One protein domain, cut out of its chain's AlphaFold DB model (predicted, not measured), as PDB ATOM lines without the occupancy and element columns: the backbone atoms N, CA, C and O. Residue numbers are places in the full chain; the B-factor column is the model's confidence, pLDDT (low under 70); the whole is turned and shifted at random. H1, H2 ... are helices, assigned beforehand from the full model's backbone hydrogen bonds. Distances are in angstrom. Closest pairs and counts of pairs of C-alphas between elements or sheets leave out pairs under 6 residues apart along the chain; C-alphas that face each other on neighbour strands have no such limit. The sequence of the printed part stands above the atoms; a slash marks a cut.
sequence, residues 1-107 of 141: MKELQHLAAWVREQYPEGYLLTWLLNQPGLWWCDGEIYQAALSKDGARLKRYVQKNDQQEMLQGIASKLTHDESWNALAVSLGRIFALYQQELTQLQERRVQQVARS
ATOM      1  N   MET A   1      -0.164 -63.757   3.283       54.81
ATOM      2  CA  MET A   1      -0.157 -62.624   2.322       54.81
ATOM      3  C   MET A   1      -1.566 -62.211   1.885       54.81
ATOM      4  O   MET A   1      -1.888 -61.047   2.070       54.81
ATOM      5  N   LYS A   2      -2.430 -63.114   1.380       58.94
ATOM      6  CA  LYS A   2      -3.815 -62.768   0.973       58.94
ATOM      7  C   LYS A   2      -4.730 -62.328   2.129       58.94
ATOM      8  O   LYS A   2      -5.450 -61.352   1.986       58.94
ATOM      9  N   GLU A   3      -4.655 -62.972   3.295       53.00
ATOM     10  CA  GLU A   3      -5.456 -62.571   4.470       53.00
ATOM     11  C   GLU A   3      -5.130 -61.158   4.965       53.00
ATOM     12  O   GLU A   3      -6.040 -60.398   5.259       53.00
ATOM     13  N   LEU A   4      -3.853 -60.760   4.977       62.72
ATOM     14  CA  LEU A   4      -3.445 -59.396   5.342       62.72
ATOM     15  C   LEU A   4      -3.981 -58.346   4.361       62.72
ATOM     16  O   LEU A   4      -4.345 -57.250   4.776       62.72
ATOM     17  N   GLN A   5      -4.061 -58.679   3.069       62.50
ATOM     18  CA  GLN A   5      -4.662 -57.802   2.060       62.50
ATOM     19  C   GLN A   5      -6.174 -57.661   2.270       62.50
ATOM     20  O   GLN A   5      -6.690 -56.550   2.182       62.50
ATOM     21  N   HIS A   6      -6.867 -58.750   2.617       61.50
ATOM     22  CA  HIS A   6      -8.293 -58.714   2.955       61.50
ATOM     23  C   HIS A   6      -8.574 -57.939   4.243       61.50
ATOM     24  O   HIS A   6      -9.511 -57.150   4.283       61.50
ATOM     25  N   LEU A   7      -7.738 -58.097   5.270       61.09
ATOM     26  CA  LEU A   7      -7.868 -57.370   6.534       61.09
ATOM     27  C   LEU A   7      -7.606 -55.871   6.334       61.09
ATOM     28  O   LEU A   7      -8.363 -55.038   6.825       61.09
ATOM     29  N   ALA A   8      -6.595 -55.517   5.536       63.38
ATOM     30  CA  ALA A   8      -6.338 -54.132   5.161       63.38
ATOM     31  C   ALA A   8      -7.492 -53.535   4.340       63.38
ATOM     32  O   ALA A   8      -7.867 -52.393   4.582       63.38
ATOM     33  N   ALA A   9      -8.078 -54.287   3.403       66.44
ATOM     34  CA  ALA A   9      -9.253 -53.849   2.650       66.44
ATOM     35  C   ALA A   9     -10.479 -53.651   3.559       66.44
ATOM     36  O   ALA A   9     -11.140 -52.621   3.472       66.44
ATOM     37  N   TRP A  10     -10.722 -54.571   4.494       65.81
ATOM     38  CA  TRP A  10     -11.844 -54.499   5.431       65.81
ATOM     39  C   TRP A  10     -11.729 -53.316   6.406       65.81
ATOM     40  O   TRP A  10     -12.679 -52.557   6.580       65.81
ATOM     41  N   VAL A  11     -10.544 -53.080   6.983       62.81
ATOM     42  CA  VAL A  11     -10.299 -51.900   7.836       62.81
ATOM     43  C   VAL A  11     -10.478 -50.599   7.043       62.81
ATOM     44  O   VAL A  11     -11.028 -49.635   7.567       62.81
ATOM     45  N   ARG A  12     -10.084 -50.569   5.764       63.09
ATOM     46  CA  ARG A  12     -10.301 -49.405   4.881       63.09
ATOM     47  C   ARG A  12     -11.778 -49.167   4.566       63.09
ATOM     48  O   ARG A  12     -12.173 -48.022   4.372       63.09
ATOM     49  N   GLU A  13     -12.584 -50.222   4.490       67.00
ATOM     50  CA  GLU A  13     -14.029 -50.111   4.276       67.00
ATOM     51  C   GLU A  13     -14.765 -49.593   5.507       67.00
ATOM     52  O   GLU A  13     -15.696 -48.807   5.359       67.00
ATOM     53  N   GLN A  14     -14.331 -50.001   6.698       74.75
ATOM     54  CA  GLN A  14     -14.962 -49.608   7.957       74.75
ATOM     55  C   GLN A  14     -14.493 -48.233   8.462       74.75
ATOM     56  O   GLN A  14     -15.247 -47.551   9.149       74.75
ATOM     57  N   TYR A  15     -13.273 -47.804   8.107       81.88
ATOM     58  CA  TYR A  15     -12.654 -46.580   8.637       81.88
ATOM     59  C   TYR A  15     -12.045 -45.686   7.539       81.88
ATOM     60  O   TYR A  15     -10.831 -45.438   7.538       81.88
ATOM     61  N   PRO A  16     -12.859 -45.160   6.602       83.69
ATOM     62  CA  PRO A  16     -12.361 -44.333   5.502       83.69
ATOM     63  C   PRO A  16     -11.722 -43.022   5.996       83.69
ATOM     64  O   PRO A  16     -10.707 -42.584   5.458       83.69
ATOM     65  N   GLU A  17     -12.253 -42.444   7.076       84.94
ATOM     66  CA  GLU A  17     -11.711 -41.245   7.723       84.94
ATOM     67  C   GLU A  17     -10.320 -41.505   8.319       84.94
ATOM     68  O   GLU A  17      -9.386 -40.749   8.070       84.94
ATOM     69  N   GLY A  18     -10.140 -42.613   9.048       86.00
ATOM     70  CA  GLY A  18      -8.846 -42.975   9.636       86.00
ATOM     71  C   GLY A  18      -7.773 -43.239   8.578       86.00
ATOM     72  O   GLY A  18      -6.616 -42.837   8.739       86.00
ATOM     73  N   TYR A  19      -8.162 -43.857   7.461       87.44
ATOM     74  CA  TYR A  19      -7.263 -44.044   6.328       87.44
ATOM     75  C   TYR A  19      -6.857 -42.709   5.691       87.44
ATOM     76  O   TYR A  19      -5.663 -42.454   5.525       87.44
ATOM     77  N   LEU A  20      -7.828 -41.844   5.375       88.81
ATOM     78  CA  LEU A  20      -7.560 -40.520   4.805       88.81
ATOM     79  C   LEU A  20      -6.695 -39.673   5.729       88.81
ATOM     80  O   LEU A  20      -5.750 -39.046   5.261       88.81
ATOM     81  N   LEU A  21      -6.963 -39.698   7.034       90.81
ATOM     82  CA  LEU A  21      -6.152 -39.005   8.026       90.81
ATOM     83  C   LEU A  21      -4.699 -39.495   7.991       90.81
ATOM     84  O   LEU A  21      -3.779 -38.688   7.918       90.81
ATOM     85  N   THR A  22      -4.490 -40.812   7.971       89.19
ATOM     86  CA  THR A  22      -3.147 -41.410   7.887       89.19
ATOM     87  C   THR A  22      -2.435 -41.020   6.592       89.19
ATOM     88  O   THR A  22      -1.248 -40.700   6.604       89.19
ATOM     89  N   TRP A  23      -3.152 -41.024   5.469       90.31
ATOM     90  CA  TRP A  23      -2.598 -40.615   4.182       90.31
ATOM     91  C   TRP A  23      -2.224 -39.127   4.173       90.31
ATOM     92  O   TRP A  23      -1.121 -38.792   3.743       90.31
ATOM     93  N   LEU A  24      -3.091 -38.253   4.701       91.06
ATOM     94  CA  LEU A  24      -2.850 -36.810   4.826       91.06
ATOM     95  C   LEU A  24      -1.611 -36.530   5.684       91.06
ATOM     96  O   LEU A  24      -0.790 -35.696   5.312       91.06
ATOM     97  N   LEU A  25      -1.428 -37.275   6.777       90.62
ATOM     98  CA  LEU A  25      -0.263 -37.153   7.658       90.62
ATOM     99  C   LEU A  25       1.067 -37.585   7.011       90.62
ATOM    100  O   LEU A  25       2.135 -37.235   7.510       90.62
ATOM    101  N   ASN A  26       1.013 -38.325   5.905       89.06
ATOM    102  CA  ASN A  26       2.194 -38.776   5.168       89.06
ATOM    103  C   ASN A  26       2.511 -37.905   3.945       89.06
ATOM    104  O   ASN A  26       3.435 -38.223   3.195       89.06
ATOM    105  N   GLN A  27       1.759 -36.826   3.714       88.94
ATOM    106  CA  GLN A  27       1.991 -35.977   2.553       88.94
ATOM    107  C   GLN A  27       3.231 -35.094   2.717       88.94
ATOM    108  O   GLN A  27       3.504 -34.576   3.807       88.94
ATOM    109  N   PRO A  28       3.981 -34.868   1.626       83.75
ATOM    110  CA  PRO A  28       5.086 -33.926   1.644       83.75
ATOM    111  C   PRO A  28       4.564 -32.513   1.930       83.75
ATOM    112  O   PRO A  28       3.499 -32.117   1.460       83.75
ATOM    113  N   GLY A  29       5.319 -31.740   2.711       79.00
ATOM    114  CA  GLY A  29       4.948 -30.357   3.026       79.00
ATOM    115  C   GLY A  29       3.829 -30.204   4.062       79.00
ATOM    116  O   GLY A  29       3.397 -29.083   4.312       79.00
ATOM    117  N   LEU A  30       3.382 -31.291   4.706       85.56
ATOM    118  CA  LEU A  30       2.331 -31.263   5.735       85.56
ATOM    119  C   LEU A  30       2.571 -30.225   6.841       85.56
ATOM    120  O   LEU A  30       1.629 -29.623   7.341       85.56
ATOM    121  N   TRP A  31       3.831 -30.054   7.236       82.31
ATOM    122  CA  TRP A  31       4.243 -29.218   8.367       82.31
ATOM    123  C   TRP A  31       4.610 -27.788   7.969       82.31
ATOM    124  O   TRP A  31       5.052 -27.009   8.809       82.31
ATOM    125  N   TRP A  32       4.491 -27.456   6.685       84.12
ATOM    126  CA  TRP A  32       4.879 -26.154   6.172       84.12
ATOM    127  C   TRP A  32       3.715 -25.191   6.354       84.12
ATOM    128  O   TRP A  32       2.569 -25.528   6.049       84.12
ATOM    129  N   CYS A  33       3.997 -23.987   6.851       77.75
ATOM    130  CA  CYS A  33       2.960 -23.002   7.150       77.75
ATOM    131  C   CYS A  33       2.125 -22.632   5.917       77.75
ATOM    132  O   CYS A  33       0.949 -22.320   6.056       77.75
ATOM    133  N   ASP A  34       2.703 -22.678   4.721       83.06
ATOM    134  CA  ASP A  34       2.049 -22.433   3.435       83.06
ATOM    135  C   ASP A  34       1.436 -23.696   2.797       83.06
ATOM    136  O   ASP A  34       0.722 -23.603   1.797       83.06
ATOM    137  N   GLY A  35       1.643 -24.873   3.393       86.25
ATOM    138  CA  GLY A  35       1.107 -26.142   2.908       86.25
ATOM    139  C   GLY A  35      -0.427 -26.180   2.911       86.25
ATOM    140  O   GLY A  35      -1.078 -25.794   3.886       86.25
ATOM    141  N   GLU A  36      -1.035 -26.695   1.831       89.81
ATOM    142  CA  GLU A  36      -2.502 -26.725   1.681       89.81
ATOM    143  C   GLU A  36      -3.200 -27.502   2.815       89.81
ATOM    144  O   GLU A  36      -4.243 -27.056   3.293       89.81
ATOM    145  N   ILE A  37      -2.619 -28.615   3.282       91.56
ATOM    146  CA  ILE A  37      -3.176 -29.429   4.379       91.56
ATOM    147  C   ILE A  37      -3.088 -28.687   5.715       91.56
ATOM    148  O   ILE A  37      -4.068 -28.651   6.460       91.56
ATOM    149  N   TYR A  38      -1.938 -28.069   6.005       90.44
ATOM    150  CA  TYR A  38      -1.728 -27.296   7.230       90.44
ATOM    151  C   TYR A  38      -2.738 -26.155   7.341       90.44
ATOM    152  O   TYR A  38      -3.433 -26.003   8.346       90.44
ATOM    153  N   GLN A  39      -2.888 -25.403   6.254       91.38
ATOM    154  CA  GLN A  39      -3.828 -24.296   6.167       91.38
ATOM    155  C   GLN A  39      -5.290 -24.749   6.276       91.38
ATOM    156  O   GLN A  39      -6.094 -24.088   6.939       91.38
ATOM    157  N   ALA A  40      -5.647 -25.880   5.664       93.12
ATOM    158  CA  ALA A  40      -6.988 -26.445   5.778       93.12
ATOM    159  C   ALA A  40      -7.301 -26.899   7.215       93.12
ATOM    160  O   ALA A  40      -8.385 -26.634   7.725       93.12
ATOM    161  N   ALA A  41      -6.337 -27.506   7.908       93.38
ATOM    162  CA  ALA A  41      -6.492 -27.892   9.308       93.38
ATOM    163  C   ALA A  41      -6.623 -26.675  10.240       93.38
ATOM    164  O   ALA A  41      -7.497 -26.653  11.108       93.38
ATOM    165  N   LEU A  42      -5.796 -25.642  10.036       91.81
ATOM    166  CA  LEU A  42      -5.817 -24.413  10.835       91.81
ATOM    167  C   LEU A  42      -7.157 -23.675  10.714       91.81
ATOM    168  O   LEU A  42      -7.724 -23.232  11.711       91.81
ATOM    169  N   SER A  43      -7.682 -23.589   9.490       92.88
ATOM    170  CA  SER A  43      -8.986 -22.978   9.195       92.88
ATOM    171  C   SER A  43     -10.178 -23.903   9.455       92.88
ATOM    172  O   SER A  43     -11.319 -23.455   9.367       92.88
ATOM    173  N   LYS A  44      -9.932 -25.176   9.808       94.38
ATOM    174  CA  LYS A  44     -10.952 -26.233   9.937       94.38
ATOM    175  C   LYS A  44     -11.800 -26.385   8.664       94.38
ATOM    176  O   LYS A  44     -12.980 -26.717   8.736       94.38
ATOM    177  N   ASP A  45     -11.191 -26.134   7.509       93.88
ATOM    178  CA  ASP A  45     -11.840 -26.139   6.203       93.88
ATOM    179  C   ASP A  45     -11.745 -27.531   5.560       93.88
ATOM    180  O   ASP A  45     -10.764 -27.886   4.892       93.88
ATOM    181  N   GLY A  46     -12.793 -28.333   5.757       92.81
ATOM    182  CA  GLY A  46     -12.912 -29.648   5.137       92.81
ATOM    183  C   GLY A  46     -13.027 -29.593   3.612       92.81
ATOM    184  O   GLY A  46     -12.510 -30.476   2.926       92.81
ATOM    185  N   ALA A  47     -13.630 -28.544   3.048       93.44
ATOM    186  CA  ALA A  47     -13.758 -28.403   1.597       93.44
ATOM    187  C   ALA A  47     -12.388 -28.192   0.937       93.44
ATOM    188  O   ALA A  47     -12.118 -28.737  -0.139       93.44
ATOM    189  N   ARG A  48     -11.491 -27.451   1.596       92.81
ATOM    190  CA  ARG A  48     -10.101 -27.303   1.154       92.81
ATOM    191  C   ARG A  48      -9.342 -28.629   1.195       92.81
ATOM    192  O   ARG A  48      -8.653 -28.933   0.221       92.81
ATOM    193  N   LEU A  49      -9.523 -29.447   2.237       92.25
ATOM    194  CA  LEU A  49      -8.953 -30.804   2.281       92.25
ATOM    195  C   LEU A  49      -9.488 -31.691   1.157       92.25
ATOM    196  O   LEU A  49      -8.708 -32.342   0.468       92.25
ATOM    197  N   LYS A  50     -10.805 -31.682   0.938       92.81
ATOM    198  CA  LYS A  50     -11.458 -32.453  -0.126       92.81
ATOM    199  C   LYS A  50     -10.864 -32.120  -1.493       92.81
ATOM    200  O   LYS A  50     -10.489 -33.021  -2.236       92.81
ATOM    201  N   ARG A  51     -10.692 -30.827  -1.796       91.38
ATOM    202  CA  ARG A  51     -10.047 -30.368  -3.039       91.38
ATOM    203  C   ARG A  51      -8.589 -30.806  -3.133       91.38
ATOM    204  O   ARG A  51      -8.161 -31.214  -4.206       91.38
ATOM    205  N   TYR A  52      -7.828 -30.726  -2.042       90.75
ATOM    206  CA  TYR A  52      -6.437 -31.183  -2.025       90.75
ATOM    207  C   TYR A  52      -6.335 -32.681  -2.346       90.75
ATOM    208  O   TYR A  52      -5.516 -33.077  -3.175       90.75
ATOM    209  N   VAL A  53      -7.195 -33.505  -1.739       89.94
ATOM    210  CA  VAL A  53      -7.252 -34.951  -2.003       89.94
ATOM    211  C   VAL A  53      -7.617 -35.215  -3.467       89.94
ATOM    212  O   VAL A  53      -6.891 -35.933  -4.145       89.94
ATOM    213  N   GLN A  54      -8.642 -34.538  -3.989       88.31
ATOM    214  CA  GLN A  54      -9.070 -34.649  -5.392       88.31
ATOM    215  C   GLN A  54      -8.011 -34.187  -6.411       88.31
ATOM    216  O   GLN A  54      -7.990 -34.660  -7.544       88.31
ATOM    217  N   LYS A  55      -7.124 -33.252  -6.045       87.25
ATOM    218  CA  LYS A  55      -6.005 -32.827  -6.908       87.25
ATOM    219  C   LYS A  55      -4.863 -33.845  -6.931       87.25
ATOM    220  O   LYS A  55      -4.194 -33.984  -7.949       87.25
ATOM    221  N   ASN A  56      -4.632 -34.536  -5.816       80.75
ATOM    222  CA  ASN A  56      -3.557 -35.521  -5.654       80.75
ATOM    223  C   ASN A  56      -4.022 -36.957  -5.948       80.75
ATOM    224  O   ASN A  56      -3.334 -37.927  -5.631       80.75
ATOM    225  N   ASP A  57      -5.180 -37.088  -6.591       67.44
ATOM    226  CA  ASP A  57      -5.946 -38.322  -6.751       67.44
ATOM    227  C   ASP A  57      -5.411 -39.249  -7.854       67.44
ATOM    228  O   ASP A  57      -6.160 -39.945  -8.537       67.44
ATOM    229  N   GLN A  58      -4.086 -39.287  -8.032       63.97
ATOM    230  CA  GLN A  58      -3.424 -40.202  -8.970       63.97
ATOM    231  C   GLN A  58      -3.535 -41.674  -8.537       63.97
ATOM    232  O   GLN A  58      -3.170 -42.573  -9.293       63.97
ATOM    233  N   GLN A  59      -4.032 -41.938  -7.327       71.69
ATOM    234  CA  GLN A  59      -4.258 -43.278  -6.801       71.69
ATOM    235  C   GLN A  59      -5.754 -43.609  -6.847       71.69
ATOM    236  O   GLN A  59      -6.533 -43.064  -6.073       71.69
ATOM    237  N   GLU A  60      -6.140 -44.575  -7.682       72.81
ATOM    238  CA  GLU A  60      -7.517 -45.104  -7.792       72.81
ATOM    239  C   GLU A  60      -8.112 -45.502  -6.424       72.81
ATOM    240  O   GLU A  60      -9.296 -45.329  -6.141       72.81
ATOM    241  N   MET A  61      -7.254 -45.969  -5.516       73.94
ATOM    242  CA  MET A  61      -7.625 -46.294  -4.141       73.94
ATOM    243  C   MET A  61      -8.036 -45.062  -3.316       73.94
ATOM    244  O   MET A  61      -8.956 -45.162  -2.507       73.94
ATOM    245  N   LEU A  62      -7.368 -43.918  -3.489       81.44
ATOM    246  CA  LEU A  62      -7.680 -42.688  -2.759       81.44
ATOM    247  C   LEU A  62      -9.041 -42.138  -3.208       81.44
ATOM    248  O   LEU A  62      -9.871 -41.832  -2.351       81.44
ATOM    249  N   GLN A  63      -9.325 -42.182  -4.514       80.31
ATOM    250  CA  GLN A  63     -10.637 -41.864  -5.092       80.31
ATOM    251  C   GLN A  63     -11.751 -42.723  -4.485       80.31
ATOM    252  O   GLN A  63     -12.796 -42.218  -4.061       80.31
ATOM    253  N   GLY A  64     -11.525 -44.038  -4.396       81.62
ATOM    254  CA  GLY A  64     -12.488 -44.989  -3.834       81.62
ATOM    255  C   GLY A  64     -12.784 -44.773  -2.346       81.62
ATOM    256  O   GLY A  64     -13.851 -45.154  -1.871       81.62
ATOM    257  N   ILE A  65     -11.866 -44.157  -1.599       83.19
ATOM    258  CA  ILE A  65     -12.055 -43.838  -0.176       83.19
ATOM    259  C   ILE A  65     -12.650 -42.435  -0.009       83.19
ATOM    260  O   ILE A  65     -13.593 -42.264   0.762       83.19
ATOM    261  N   ALA A  66     -12.175 -41.448  -0.769       85.56
ATOM    262  CA  ALA A  66     -12.698 -40.083  -0.753       85.56
ATOM    263  C   ALA A  66     -14.169 -40.022  -1.192       85.56
ATOM    264  O   ALA A  66     -14.958 -39.290  -0.602       85.56
ATOM    265  N   SER A  67     -14.563 -40.842  -2.170       83.94
ATOM    266  CA  SER A  67     -15.959 -40.965  -2.619       83.94
ATOM    267  C   SER A  67     -16.906 -41.534  -1.556       83.94
ATOM    268  O   SER A  67     -18.108 -41.283  -1.626       83.94
ATOM    269  N   LYS A  68     -16.388 -42.245  -0.543       84.44
ATOM    270  CA  LYS A  68     -17.185 -42.731   0.597       84.44
ATOM    271  C   LYS A  68     -17.470 -41.635   1.622       84.44
ATOM    272  O   LYS A  68     -18.449 -41.742   2.355       84.44
ATOM    273  N   LEU A  69     -16.666 -40.569   1.658       85.19
ATOM    274  CA  LEU A  69     -16.961 -39.373   2.449       85.19
ATOM    275  C   LEU A  69     -17.896 -38.458   1.652       85.19
ATOM    276  O   LEU A  69     -17.483 -37.459   1.057       85.19
ATOM    277  N   THR A  70     -19.174 -38.827   1.635       80.25
ATOM    278  CA  THR A  70     -20.230 -38.089   0.928       80.25
ATOM    279  C   THR A  70     -20.672 -36.825   1.663       80.25
ATOM    280  O   THR A  70     -21.142 -35.887   1.025       80.25
ATOM    281  N   HIS A  71     -20.486 -36.789   2.982       84.69
ATOM    282  CA  HIS A  71     -20.900 -35.697   3.855       84.69
ATOM    283  C   HIS A  71     -19.752 -34.714   4.085       84.69
ATOM    284  O   HIS A  71     -18.625 -35.115   4.395       84.69
ATOM    285  N   ASP A  72     -20.035 -33.417   3.968       87.00
ATOM    286  CA  ASP A  72     -19.039 -32.375   4.227       87.00
ATOM    287  C   ASP A  72     -18.652 -32.326   5.720       87.00
ATOM    288  O   ASP A  72     -17.528 -31.940   6.051       87.00
ATOM    289  N   GLU A  73     -19.509 -32.813   6.629       88.06
ATOM    290  CA  GLU A  73     -19.171 -32.970   8.047       88.06
ATOM    291  C   GLU A  73     -17.976 -33.904   8.277       88.06
ATOM    292  O   GLU A  73     -17.129 -33.591   9.112       88.06
ATOM    293  N   SER A  74     -17.855 -35.004   7.524       90.31
ATOM    294  CA  SER A  74     -16.710 -35.923   7.639       90.31
ATOM    295  C   SER A  74     -15.400 -35.234   7.250       90.31
ATOM    296  O   SER A  74     -14.375 -35.390   7.915       90.31
ATOM    297  N   TRP A  75     -15.428 -34.397   6.212       93.44
ATOM    298  CA  TRP A  75     -14.264 -33.613   5.797       93.44
ATOM    299  C   TRP A  75     -13.888 -32.547   6.829       93.44
ATOM    300  O   TRP A  75     -12.705 -32.348   7.120       93.44
ATOM    301  N   ASN A  76     -14.881 -31.897   7.433       93.38
ATOM    302  CA  ASN A  76     -14.650 -30.953   8.524       93.38
ATOM    303  C   ASN A  76     -14.090 -31.662   9.767       93.38
ATOM    304  O   ASN A  76     -13.164 -31.156  10.404       93.38
ATOM    305  N   ALA A  77     -14.588 -32.858  10.092       91.31
ATOM    306  CA  ALA A  77     -14.071 -33.676  11.185       91.31
ATOM    307  C   ALA A  77     -12.602 -34.076  10.961       91.31
ATOM    308  O   ALA A  77     -11.803 -34.029  11.902       91.31
ATOM    309  N   LEU A  78     -12.217 -34.385   9.718       92.94
ATOM    310  CA  LEU A  78     -10.818 -34.613   9.344       92.94
ATOM    311  C   LEU A  78      -9.954 -33.364   9.549       92.94
ATOM    312  O   LEU A  78      -8.894 -33.460  10.169       92.94
ATOM    313  N   ALA A  79     -10.414 -32.191   9.102       94.31
ATOM    314  CA  ALA A  79      -9.690 -30.931   9.293       94.31
ATOM    315  C   ALA A  79      -9.480 -30.605  10.775       94.31
ATOM    316  O   ALA A  79      -8.371 -30.267  11.194       94.31
ATOM    317  N   VAL A  80     -10.521 -30.781  11.590       94.56
ATOM    318  CA  VAL A  80     -10.440 -30.592  13.043       94.56
ATOM    319  C   VAL A  80      -9.473 -31.590  13.680       94.56
ATOM    320  O   VAL A  80      -8.693 -31.211  14.556       94.56
ATOM    321  N   SER A  81      -9.503 -32.852  13.251       94.62
ATOM    322  CA  SER A  81      -8.614 -33.894  13.775       94.62
ATOM    323  C   SER A  81      -7.150 -33.597  13.456       94.62
ATOM    324  O   SER A  81      -6.312 -33.657  14.354       94.62
ATOM    325  N   LEU A  82      -6.849 -33.174  12.224       94.06
ATOM    326  CA  LEU A  82      -5.517 -32.696  11.847       94.06
ATOM    327  C   LEU A  82      -5.080 -31.500  12.695       94.06
ATOM    328  O   LEU A  82      -3.971 -31.496  13.222       94.06
ATOM    329  N   GLY A  83      -5.965 -30.521  12.899       93.81
ATOM    330  CA  GLY A  83      -5.664 -29.352  13.726       93.81
ATOM    331  C   GLY A  83      -5.297 -29.725  15.166       93.81
ATOM    332  O   GLY A  83      -4.360 -29.164  15.730       93.81
ATOM    333  N   ARG A  84      -5.977 -30.721  15.752       94.44
ATOM    334  CA  ARG A  84      -5.636 -31.253  17.085       94.44
ATOM    335  C   ARG A  84      -4.257 -31.909  17.105       94.44
ATOM    336  O   ARG A  84      -3.499 -31.671  18.040       94.44
ATOM    337  N   ILE A  85      -3.925 -32.697  16.083       92.50
ATOM    338  CA  ILE A  85      -2.609 -33.340  15.962       92.50
ATOM    339  C   ILE A  85      -1.508 -32.280  15.862       92.50
ATOM    340  O   ILE A  85      -0.508 -32.365  16.573       92.50
ATOM    341  N   PHE A  86      -1.707 -31.248  15.042       91.50
ATOM    342  CA  PHE A  86      -0.745 -30.155  14.910       91.50
ATOM    343  C   PHE A  86      -0.565 -29.378  16.211       91.50
ATOM    344  O   PHE A  86       0.570 -29.087  16.583       91.50
ATOM    345  N   ALA A  87      -1.650 -29.099  16.936       91.38
ATOM    346  CA  ALA A  87      -1.577 -28.424  18.229       91.38
ATOM    347  C   ALA A  87      -0.780 -29.239  19.262       91.38
ATOM    348  O   ALA A  87       0.072 -28.683  19.955       91.38
ATOM    349  N   LEU A  88      -1.004 -30.557  19.330       93.06
ATOM    350  CA  LEU A  88      -0.235 -31.449  20.204       93.06
ATOM    351  C   LEU A  88       1.252 -31.445  19.836       93.06
ATOM    352  O   LEU A  88       2.103 -31.278  20.707       93.06
ATOM    353  N   TYR A  89       1.569 -31.546  18.546       88.56
ATOM    354  CA  TYR A  89       2.952 -31.518  18.082       88.56
ATOM    355  C   TYR A  89       3.647 -30.183  18.404       88.56
ATOM    356  O   TYR A  89       4.772 -30.164  18.902       88.56
ATOM    357  N   GLN A  90       2.968 -29.051  18.195       87.62
ATOM    358  CA  GLN A  90       3.487 -27.726  18.558       87.62
ATOM    359  C   GLN A  90       3.725 -27.590  20.066       87.62
ATOM    360  O   GLN A  90       4.740 -27.027  20.490       87.62
ATOM    361  N   GLN A  91       2.823 -28.134  20.881       92.12
ATOM    362  CA  GLN A  91       2.985 -28.159  22.330       92.12
ATOM    363  C   GLN A  91       4.223 -28.972  22.740       92.12
ATOM    364  O   GLN A  91       5.010 -28.508  23.569       92.12
ATOM    365  N   GLU A  92       4.437 -30.149  22.149       90.81
ATOM    366  CA  GLU A  92       5.622 -30.974  22.414       90.81
ATOM    367  C   GLU A  92       6.920 -30.271  21.997       90.81
ATOM    368  O   GLU A  92       7.889 -30.255  22.761       90.81
ATOM    369  N   LEU A  93       6.937 -29.624  20.827       87.69
ATOM    370  CA  LEU A  93       8.090 -28.844  20.372       87.69
ATOM    371  C   LEU A  93       8.427 -27.698  21.335       87.69
ATOM    372  O   LEU A  93       9.600 -27.500  21.660       87.69
ATOM    373  N   THR A  94       7.412 -26.991  21.830       90.75
ATOM    374  CA  THR A  94       7.585 -25.891  22.793       90.75
ATOM    375  C   THR A  94       8.183 -26.409  24.102       90.75
ATOM    376  O   THR A  94       9.186 -25.882  24.583       90.75
ATOM    377  N   GLN A  95       7.663 -27.522  24.628       92.06
ATOM    378  CA  GLN A  95       8.205 -28.153  25.837       92.06
ATOM    379  C   GLN A  95       9.658 -28.612  25.659       92.06
ATOM    380  O   GLN A  95      10.468 -28.507  26.584       92.06
ATOM    381  N   LEU A  96      10.019 -29.133  24.484       90.88
ATOM    382  CA  LEU A  96      11.397 -29.529  24.191       90.88
ATOM    383  C   LEU A  96      12.336 -28.320  24.132       90.88
ATOM    384  O   LEU A  96      13.460 -28.399  24.640       90.88
ATOM    385  N   GLN A  97      11.889 -27.205  23.552       88.50
ATOM    386  CA  GLN A  97      12.650 -25.953  23.550       88.50
ATOM    387  C   GLN A  97      12.847 -25.418  24.971       88.50
ATOM    388  O   GLN A  97      13.983 -25.137  25.358       88.50
ATOM    389  N   GLU A  98      11.790 -25.367  25.783       90.06
ATOM    390  CA  GLU A  98      11.867 -24.941  27.185       90.06
ATOM    391  C   GLU A  98      12.853 -25.793  27.992       90.06
ATOM    392  O   GLU A  98      13.709 -25.259  28.705       90.06
ATOM    393  N   ARG A  99      12.803 -27.124  27.837       88.38
ATOM    394  CA  ARG A  99      13.751 -28.039  28.495       88.38
ATOM    395  C   ARG A  99      15.194 -27.769  28.078       88.38
ATOM    396  O   ARG A  99      16.075 -27.777  28.938       88.38
ATOM    397  N   ARG A 100      15.453 -27.498  26.793       86.56
ATOM    398  CA  ARG A 100      16.800 -27.134  26.314       86.56
ATOM    399  C   ARG A 100      17.279 -25.823  26.930       86.56
ATOM    400  O   ARG A 100      18.405 -25.772  27.417       86.56
ATOM    401  N   VAL A 101      16.432 -24.794  26.960       88.00
ATOM    402  CA  VAL A 101      16.766 -23.498  27.577       88.00
ATOM    403  C   VAL A 101      17.097 -23.678  29.060       88.00
ATOM    404  O   VAL A 101      18.134 -23.200  29.523       88.00
ATOM    405  N   GLN A 102      16.286 -24.441  29.796       83.88
ATOM    406  CA  GLN A 102      16.545 -24.752  31.205       83.88
ATOM    407  C   GLN A 102      17.839 -25.551  31.404       83.88
ATOM    408  O   GLN A 102      18.580 -25.298  32.354       83.88
ATOM    409  N   GLN A 103      18.135 -26.508  30.523       82.75
ATOM    410  CA  GLN A 103      19.372 -27.285  30.587       82.75
ATOM    411  C   GLN A 103      20.603 -26.400  30.362       82.75
ATOM    412  O   GLN A 103      21.563 -26.520  31.122       82.75
ATOM    413  N   VAL A 104      20.555 -25.481  29.392       83.38
ATOM    414  CA  VAL A 104      21.627 -24.503  29.128       83.38
ATOM    415  C   VAL A 104      21.799 -23.528  30.295       83.38
ATOM    416  O   VAL A 104      22.925 -23.215  30.685       83.38
ATOM    417  N   ALA A 105      20.703 -23.062  30.897       77.44
ATOM    418  CA  ALA A 105      20.764 -22.202  32.076       77.44
ATOM    419  C   ALA A 105      21.427 -22.919  33.269       77.44
ATOM    420  O   ALA A 105      22.282 -22.343  33.941       77.44
ATOM    421  N   ARG A 106      21.098 -24.201  33.488       74.62
ATOM    422  CA  ARG A 106      21.680 -25.034  34.558       74.62
ATOM    423  C   ARG A 106      23.148 -25.395  34.328       74.62
ATOM    424  O   ARG A 106      23.887 -25.548  35.298       74.62
ATOM    425  N   SER A 107      23.583 -25.576  33.082       71.12
ATOM    426  CA  SER A 107      25.004 -25.801  32.787       71.12
ATOM    427  C   SER A 107      25.823 -24.520  32.951       71.12
ATOM    428  O   SER A 107      26.910 -24.591  33.514       71.12
TER     429      SER A 107
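This is residues 1 to 107 of the 141 residues of an uncharacterized protein of Phormidium willei BDU 130791 (UniProt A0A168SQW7). Look first for one long helix, H6, whose first part packs on the short helices H2, H3 and H4, while its residues 88 to 107 stick out as a long arm. H3, H4 and H5 fold back and forth as two helical hairpins; with H2 and the start of H6 they form a compact body, from which residues 1 to 10, most of them in H1, stick out as a second, shorter arm. The printed part has 107 residues, with six named helices, H1 to H6, in that order and no named strand: class all helix. The whole is loose, with a radius of gyration of the C-alphas of 17.4 A, and spans 56 by 36 by 23 A.

Find C-alpha 72 at (-19.039, -32.375, 4.227); from there H6 runs 52.9 A to C-alpha 107 at (25.004, -25.801, 32.787). H1, residues 2 to 14, begins at C-alpha 2 at (-3.815, -62.768, 0.973) and is 18.6 A long. H2 is residues 16 to 25, H3 36 to 43, H4 46 to 55 and H5 60 to 66.

H6 touches H4 with residues 72 to 79 alone, about perpendicular at 84 degrees; look at the closest C-alphas, Gly 46 and Asn 76, 4.0 A apart. With residues 78 to 83 alone it touches H3, about perpendicular at 89 degrees, closest at the C-alphas of Ala 41 and Ala 79, 4.4 A. With residues 74 to 82 alone it touches H2, closest at the C-alphas of Leu 21 and Leu 78, 6.5 A. The hairpin H3 and H4 has a shallow tilt of 6 degrees, opposite ways. H5 touches H2, closest at the C-alphas of Pro 16 and Ile 65, 5.7 A. H1 is close to H2 but not clearly touching, and apart from H6. In H1 to H6 every O i to N i+4 pair is within hydrogen-bond range.

The C-alphas farthest apart, Lys 2 and Ala 105, are 56.7 A apart. The printed part has no cut and no long link. Residues 1 to 13 and 57 to 58 have pLDDT under 70.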